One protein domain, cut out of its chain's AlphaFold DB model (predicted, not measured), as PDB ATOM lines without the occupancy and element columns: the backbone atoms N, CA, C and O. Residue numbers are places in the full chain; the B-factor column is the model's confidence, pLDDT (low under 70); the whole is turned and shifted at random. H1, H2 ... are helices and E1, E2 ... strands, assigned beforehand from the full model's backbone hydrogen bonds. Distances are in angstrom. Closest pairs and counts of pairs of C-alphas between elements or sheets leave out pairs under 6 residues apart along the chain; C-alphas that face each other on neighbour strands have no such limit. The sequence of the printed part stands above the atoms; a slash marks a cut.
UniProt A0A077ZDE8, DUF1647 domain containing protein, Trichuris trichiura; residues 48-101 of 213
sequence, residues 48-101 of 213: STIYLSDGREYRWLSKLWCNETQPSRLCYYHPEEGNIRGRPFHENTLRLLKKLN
ATOM      1  N   SER A  48      76.561  -9.485  16.122       58.57
ATOM      2  CA  SER A  48      77.172  -9.872  14.844       58.57
ATOM      3  C   SER A  48      78.698  -9.769  14.912       58.57
ATOM      4  O   SER A  48      79.231  -8.792  15.449       58.57
ATOM      5  N   THR A  49      79.402 -10.747  14.341       57.69
ATOM      6  CA  THR A  49      80.855 -10.680  14.134       57.69
ATOM      7  C   THR A  49      81.161  -9.865  12.880       57.69
ATOM      8  O   THR A  49      80.628 -10.139  11.807       57.69
ATOM      9  N   ILE A  50      82.022  -8.856  13.008       60.88
ATOM     10  CA  ILE A  50      82.452  -7.992  11.907       60.88
ATOM     11  C   ILE A  50      83.966  -8.111  11.739       60.88
ATOM     12  O   ILE A  50      84.725  -7.924  12.693       60.88
ATOM     13  N   TYR A  51      84.398  -8.341  10.498       59.36
ATOM     14  CA  TYR A  51      85.799  -8.301  10.090       59.36
ATOM     15  C   TYR A  51      86.088  -6.958   9.428       59.36
ATOM     16  O   TYR A  51      85.515  -6.620   8.393       59.36
ATOM     17  N   LEU A  52      86.967  -6.167  10.038       64.69
ATOM     18  CA  LEU A  52      87.448  -4.923   9.444       64.69
ATOM     19  C   LEU A  52      88.839  -5.128   8.831       64.69
ATOM     20  O   LEU A  52      89.549  -6.074   9.168       64.69
ATOM     21  N   SER A  53      89.251  -4.207   7.956       64.44
ATOM     22  CA  SER A  53      90.509  -4.265   7.188       64.44
ATOM     23  C   SER A  53      91.803  -4.330   8.017       64.44
ATOM     24  O   SER A  53      92.883  -4.428   7.449       64.44
ATOM     25  N   ASP A  54      91.721  -4.241   9.344       69.25
ATOM     26  CA  ASP A  54      92.845  -4.387  10.271       69.25
ATOM     27  C   ASP A  54      93.021  -5.816  10.810       69.25
ATOM     28  O   ASP A  54      93.808  -6.016  11.730       69.25
ATOM     29  N   GLY A  55      92.287  -6.801  10.280       65.17
ATOM     30  CA  GLY A  55      92.462  -8.222  10.614       65.17
ATOM     31  C   GLY A  55      91.998  -8.617  12.020       65.17
ATOM     32  O   GLY A  55      92.252  -9.736  12.456       65.17
ATOM     33  N   ARG A  56      91.325  -7.712  12.743       61.97
ATOM     34  CA  ARG A  56      90.769  -7.969  14.078       61.97
ATOM     35  C   ARG A  56      89.298  -8.362  13.996       61.97
ATOM     36  O   ARG A  56      88.550  -7.817  13.183       61.97
ATOM     37  N   GLU A  57      88.902  -9.283  14.868       59.90
ATOM     38  CA  GLU A  57      87.510  -9.675  15.069       59.90
ATOM     39  C   GLU A  57      86.828  -8.706  16.041       59.90
ATOM     40  O   GLU A  57      87.347  -8.427  17.123       59.90
ATOM     41  N   TYR A  58      85.648  -8.214  15.668       62.15
ATOM     42  CA  TYR A  58      84.819  -7.379  16.528       62.15
ATOM     43  C   TYR A  58      83.436  -8.014  16.673       62.15
ATOM     44  O   TYR A  58      82.776  -8.264  15.667       62.15
ATOM     45  N   ARG A  59      82.956  -8.238  17.902       56.86
ATOM     46  CA  ARG A  59      81.545  -8.603  18.146       56.86
ATOM     47  C   ARG A  59      80.768  -7.340  18.451       56.86
ATOM     48  O   ARG A  59      81.148  -6.686  19.406       56.86
ATOM     49  N   TRP A  60      79.724  -6.988  17.701       62.37
ATOM     50  CA  TRP A  60      78.977  -5.714  17.814       62.37
ATOM     51  C   TRP A  60      77.459  -5.943  17.731       62.37
ATOM     52  O   TRP A  60      77.048  -6.924  17.119       62.37
ATOM     53  N   LEU A  61      76.632  -5.059  18.311       56.70
ATOM     54  CA  LEU A  61      75.163  -5.136  18.187       56.70
ATOM     55  C   LEU A  61      74.754  -5.113  16.698       56.70
ATOM     56  O   LEU A  61      75.303  -4.354  15.908       56.70
ATOM     57  N   SER A  62      73.830  -5.963  16.274       59.26
ATOM     58  CA  SER A  62      73.507  -6.171  14.860       59.26
ATOM     59  C   SER A  62      73.115  -4.864  14.155       59.26
ATOM     60  O   SER A  62      72.400  -4.049  14.734       59.26
ATOM     61  N   LYS A  63      73.537  -4.708  12.888       68.07
ATOM     62  CA  LYS A  63      73.256  -3.566  11.984       68.07
ATOM     63  C   LYS A  63      73.927  -2.237  12.361       68.07
ATOM     64  O   LYS A  63      73.276  -1.219  12.550       68.07
ATOM     65  N   LEU A  64      75.257  -2.205  12.383       73.19
ATOM     66  CA  LEU A  64      76.011  -0.950  12.525       73.19
ATOM     67  C   LEU A  64      76.231  -0.207  11.203       73.19
ATOM     68  O   LEU A  64      76.488   0.992  11.186       73.19
ATOM     69  N   TRP A  65      76.201  -0.913  10.080       75.12
ATOM     70  CA  TRP A  65      76.619  -0.353   8.800       75.12
ATOM     71  C   TRP A  65      75.428   0.220   8.048       75.12
ATOM     72  O   TRP A  65      74.335  -0.344   8.058       75.12
ATOM     73  N   CYS A  66      75.643   1.341   7.366       80.77
ATOM     74  CA  CYS A  66      74.647   1.853   6.423       80.77
ATOM     75  C   CYS A  66      74.487   0.922   5.211       80.77
ATOM     76  O   CYS A  66      73.422   0.871   4.605       80.77
ATOM     77  N   ASN A  67      75.567   0.223   4.854       76.71
ATOM     78  CA  ASN A  67      75.605  -0.796   3.821       76.71
ATOM     79  C   ASN A  67      76.517  -1.937   4.290       76.71
ATOM     80  O   ASN A  67      77.694  -1.710   4.566       76.71
ATOM     81  N   GLU A  68      75.977  -3.151   4.368       68.49
ATOM     82  CA  GLU A  68      76.730  -4.346   4.759       68.49
ATOM     83  C   GLU A  68      77.807  -4.714   3.730       68.49
ATOM     84  O   GLU A  68      78.861  -5.220   4.104       68.49
ATOM     85  N   THR A  69      77.595  -4.399   2.445       66.68
ATOM     86  CA  THR A  69      78.553  -4.729   1.378       66.68
ATOM     87  C   THR A  69      79.725  -3.752   1.296       66.68
ATOM     88  O   THR A  69      80.759  -4.076   0.716       66.68
ATOM     89  N   GLN A  70      79.585  -2.553   1.872       65.21
ATOM     90  CA  GLN A  70      80.608  -1.506   1.869       65.21
ATOM     91  C   GLN A  70      80.630  -0.784   3.225       65.21
ATOM     92  O   GLN A  70      79.930   0.223   3.395       65.21
ATOM     93  N   PRO A  71      81.452  -1.236   4.192       66.96
ATOM     94  CA  PRO A  71      81.538  -0.638   5.522       66.96
ATOM     95  C   PRO A  71      82.324   0.688   5.499       66.96
ATOM     96  O   PRO A  71      83.392   0.819   6.092       66.96
ATOM     97  N   SER A  72      81.812   1.697   4.794       69.52
ATOM     98  CA  SER A  72      82.396   3.046   4.752       69.52
ATOM     99  C   SER A  72      81.828   3.963   5.835       69.52
ATOM    100  O   SER A  72      82.500   4.890   6.288       69.52
ATOM    101  N   ARG A  73      80.580   3.721   6.260       81.06
ATOM    102  CA  ARG A  73      79.844   4.587   7.185       81.06
ATOM    103  C   ARG A  73      79.071   3.784   8.220       81.06
ATOM    104  O   ARG A  73      78.386   2.813   7.894       81.06
ATOM    105  N   LEU A  74      79.167   4.249   9.463       85.38
ATOM    106  CA  LEU A  74      78.338   3.775  10.562       85.38
ATOM    107  C   LEU A  74      76.948   4.407  10.433       85.38
ATOM    108  O   LEU A  74      76.823   5.581  10.072       85.38
ATOM    109  N   CYS A  75      75.925   3.637  10.768       85.50
ATOM    110  CA  CYS A  75      74.534   4.037  10.849       85.50
ATOM    111  C   CYS A  75      73.952   3.596  12.191       85.50
ATOM    112  O   CYS A  75      74.401   2.637  12.811       85.50
ATOM    113  N   TYR A  76      72.939   4.333  12.626       82.12
ATOM    114  CA  TYR A  76      72.098   3.963  13.752       82.12
ATOM    115  C   TYR A  76      70.710   3.616  13.219       82.12
ATOM    116  O   TYR A  76      70.177   4.356  12.388       82.12
ATOM    117  N   TYR A  77      70.139   2.520  13.704       80.71
ATOM    118  CA  TYR A  77      68.773   2.104  13.407       80.71
ATOM    119  C   TYR A  77      67.948   2.187  14.687       80.71
ATOM    120  O   TYR A  77      68.475   1.948  15.776       80.71
ATOM    121  N   HIS A  78      66.673   2.549  14.562       75.71
ATOM    122  CA  HIS A  78      65.782   2.590  15.715       75.71
ATOM    123  C   HIS A  78      65.655   1.181  16.332       75.71
ATOM    124  O   HIS A  78      65.477   0.222  15.576       75.71
ATOM    125  N   PRO A  79      65.734   1.030  17.671       72.04
ATOM    126  CA  PRO A  79      65.784  -0.284  18.312       72.04
ATOM    127  C   PRO A  79      64.532  -1.131  18.065       72.04
ATOM    128  O   PRO A  79      64.634  -2.341  17.898       72.04
ATOM    129  N   GLU A  80      63.362  -0.492  18.007       77.59
ATOM    130  CA  GLU A  80      62.067  -1.164  17.824       77.59
ATOM    131  C   GLU A  80      61.615  -1.177  16.355       77.59
ATOM    132  O   GLU A  80      60.830  -2.025  15.942       77.59
ATOM    133  N   GLU A  81      62.138  -0.258  15.539       81.82
ATOM    134  CA  GLU A  81      61.698  -0.045  14.157       81.82
ATOM    135  C   GLU A  81      62.902  -0.012  13.214       81.82
ATOM    136  O   GLU A  81      63.407   1.046  12.843       81.82
ATOM    137  N   GLY A  82      63.356  -1.180  12.756       78.64
ATOM    138  CA  GLY A  82      64.561  -1.290  11.920       78.64
ATOM    139  C   GLY A  82      64.528  -0.516  10.587       78.64
ATOM    140  O   GLY A  82      65.569  -0.380   9.947       78.64
ATOM    141  N   ASN A  83      63.364  -0.003  10.172       84.03
ATOM    142  CA  ASN A  83      63.202   0.840   8.982       84.03
ATOM    143  C   ASN A  83      63.537   2.319   9.237       84.03
ATOM    144  O   ASN A  83      63.835   3.054   8.293       84.03
ATOM    145  N   ILE A  84      63.515   2.770  10.496       83.12
ATOM    146  CA  ILE A  84      63.919   4.127  10.858       83.12
ATOM    147  C   ILE A  84      65.441   4.152  10.986       83.12
ATOM    148  O   ILE A  84      66.027   3.569  11.898       83.12
ATOM    149  N   ARG A  85      66.082   4.875  10.065       84.98
ATOM    150  CA  ARG A  85      67.531   5.098  10.065       84.98
ATOM    151  C   ARG A  85      67.876   6.516  10.509       84.98
ATOM    152  O   ARG A  85      67.295   7.492  10.033       84.98
ATOM    153  N   GLY A  86      68.867   6.627  11.383       83.60
ATOM    154  CA  GLY A  86      69.503   7.893  11.728       83.60
ATOM    155  C   GLY A  86      70.362   8.439  10.584       83.60
ATOM    156  O   GLY A  86      70.624   7.764   9.583       83.60
ATOM    157  N   ARG A  87      70.847   9.678  10.739       85.38
ATOM    158  CA  ARG A  87      71.845  10.228   9.810       85.38
ATOM    159  C   ARG A  87      73.136   9.400   9.897       85.38
ATOM    160  O   ARG A  87      73.569   9.109  11.013       85.38
ATOM    161  N   PRO A  88      73.771   9.061   8.760       87.29
ATOM    162  CA  PRO A  88      75.064   8.392   8.770       87.29
ATOM    163  C   PRO A  88      76.095   9.196   9.559       87.29
ATOM    164  O   PRO A  88      76.149  10.426   9.461       87.29
ATOM    165  N   PHE A  89      76.947   8.500  10.307       86.67
ATOM    166  CA  PHE A  89      78.094   9.132  10.941       86.67
ATOM    167  C   PHE A  89      79.110   9.580   9.882       86.67
ATOM    168  O   PHE A  89      79.188   9.025   8.782       86.67
ATOM    169  N   HIS A  90      79.921  10.578  10.237       86.75
ATOM    170  CA  HIS A  90      81.023  11.038   9.398       86.75
ATOM    171  C   HIS A  90      81.970   9.872   9.037       86.75
ATOM    172  O   HIS A  90      82.216   8.990   9.859       86.75
ATOM    173  N   GLU A  91      82.548   9.877   7.833       83.92
ATOM    174  CA  GLU A  91      83.422   8.794   7.329       83.92
ATOM    175  C   GLU A  91      84.619   8.500   8.256       83.92
ATOM    176  O   GLU A  91      84.998   7.358   8.497       83.92
ATOM    177  N   ASN A  92      85.166   9.546   8.877       83.36
ATOM    178  CA  ASN A  92      86.270   9.448   9.831       83.36
ATOM    179  C   ASN A  92      85.888   8.865  11.203       83.36
ATOM    180  O   ASN A  92      86.788   8.590  11.999       83.36
ATOM    181  N   THR A  93      84.602   8.677  11.512       84.31
ATOM    182  CA  THR A  93      84.165   8.217  12.838       84.31
ATOM    183  C   THR A  93      84.729   6.842  13.166       84.31
ATOM    184  O   THR A  93      85.279   6.669  14.248       84.31
ATOM    185  N   LEU A  94      84.696   5.880  12.234       80.70
ATOM    186  CA  LEU A  94      85.256   4.546  12.480       80.70
ATOM    187  C   LEU A  94      86.755   4.613  12.809       80.70
ATOM    188  O   LEU A  94      87.220   3.978  13.753       80.70
ATOM    189  N   ARG A  95      87.506   5.438  12.069       80.26
ATOM    190  CA  ARG A  95      88.932   5.676  12.323       80.26
ATOM    191  C   ARG A  95      89.163   6.257  13.721       80.26
ATOM    192  O   ARG A  95      90.069   5.812  14.422       80.26
ATOM    193  N   LEU A  96      88.344   7.223  14.139       77.25
ATOM    194  CA  LEU A  96      88.413   7.816  15.478       77.25
ATOM    195  C   LEU A  96      88.071   6.797  16.570       77.25
ATOM    196  O   LEU A  96      88.811   6.696  17.543       77.25
ATOM    197  N   LEU A  97      87.016   5.999  16.396       81.30
ATOM    198  CA  LEU A  97      86.626   4.961  17.353       81.30
ATOM    199  C   LEU A  97      87.718   3.897  17.516       81.30
ATOM    200  O   LEU A  97      88.001   3.493  18.642       81.30
ATOM    201  N   LYS A  98      88.373   3.490  16.420       76.36
ATOM    202  CA  LYS A  98      89.545   2.603  16.466       76.36
ATOM    203  C   LYS A  98      90.712   3.246  17.213       76.36
ATOM    204  O   LYS A  98      91.293   2.608  18.085       76.36
ATOM    205  N   LYS A  99      91.031   4.511  16.911       77.12
ATOM    206  CA  LYS A  99      92.119   5.256  17.569       77.12
ATOM    207  C   LYS A  99      91.887   5.424  19.072       77.12
ATOM    208  O   LYS A  99      92.820   5.280  19.851       77.12
ATOM    209  N   LEU A 100      90.652   5.708  19.477       77.46
ATOM    210  CA  LEU A 100      90.261   5.841  20.882       77.46
ATOM    211  C   LEU A 100      90.059   4.479  21.568       77.46
ATOM    212  O   LEU A 100      89.695   4.423  22.739       77.46
ATOM    213  N   ASN A 101      90.265   3.380  20.834       72.05
ATOM    214  CA  ASN A 101      89.986   2.019  21.259       72.05
ATOM    215  C   ASN A 101      88.529   1.810  21.710       72.05
ATOM    216  O   ASN A 101      88.269   0.863  22.428       72.05
TER     217      ASN A 101
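AT A GLANCE: This is residues 48 to 101 of the 213 residues of the protein "DUF1647 domain containing protein" of Trichuris trichiura (UniProt A0A077ZDE8). Little regular structure: a small hairpin of two strands, E1 and E2, lies on one side and a short helix, H1, on the other, joined by a long looping stretch, residues 62 to 92, that passes through the middle and folds back near Glu 81 at one end. The printed part has 54 residues, with E1, E2 and H1 in that order; the antiparallel sheet is E1 - E2. The class is mixed, with only 16 residues in named elements. The whole is compact, radius of gyration of the C-alphas 11.5 A, spanning 31 by 22 by 21 A.

IN THESE COORDINATES: E1, residues 48 to 51, begins at C-alpha 48 (77.172, -9.872, 14.844) and is 10.0 A long. E2, residues 57 to 61, is 13.5 A long. H1, residues 93 to 99, is 9.7 A long and ends at C-alpha 99 (92.119, 5.256, 17.569).

HOW THE PARTS SIT: E1 and E2 form a hairpin, antiparallel at 144 degrees. C-alphas 49 and 59 face each other at 4.6 A. N 48 and O 60, 2.8 A, and N 58 and O 50, 3.1 A, are within hydrogen-bond range. E1 and H1 are apart. In H1 every O i to N i+4 pair is within hydrogen-bond range.

THE WHOLE: The C-alphas farthest apart, of Gly 55 and Glu 81, are 32.0 A apart. The printed part has no cut. The link E1 to E2 is tight; E2 to H1 is long. Mean pLDDT of the printed part is 73.8; residues 48 to 63 and 68 to 72 are under 70.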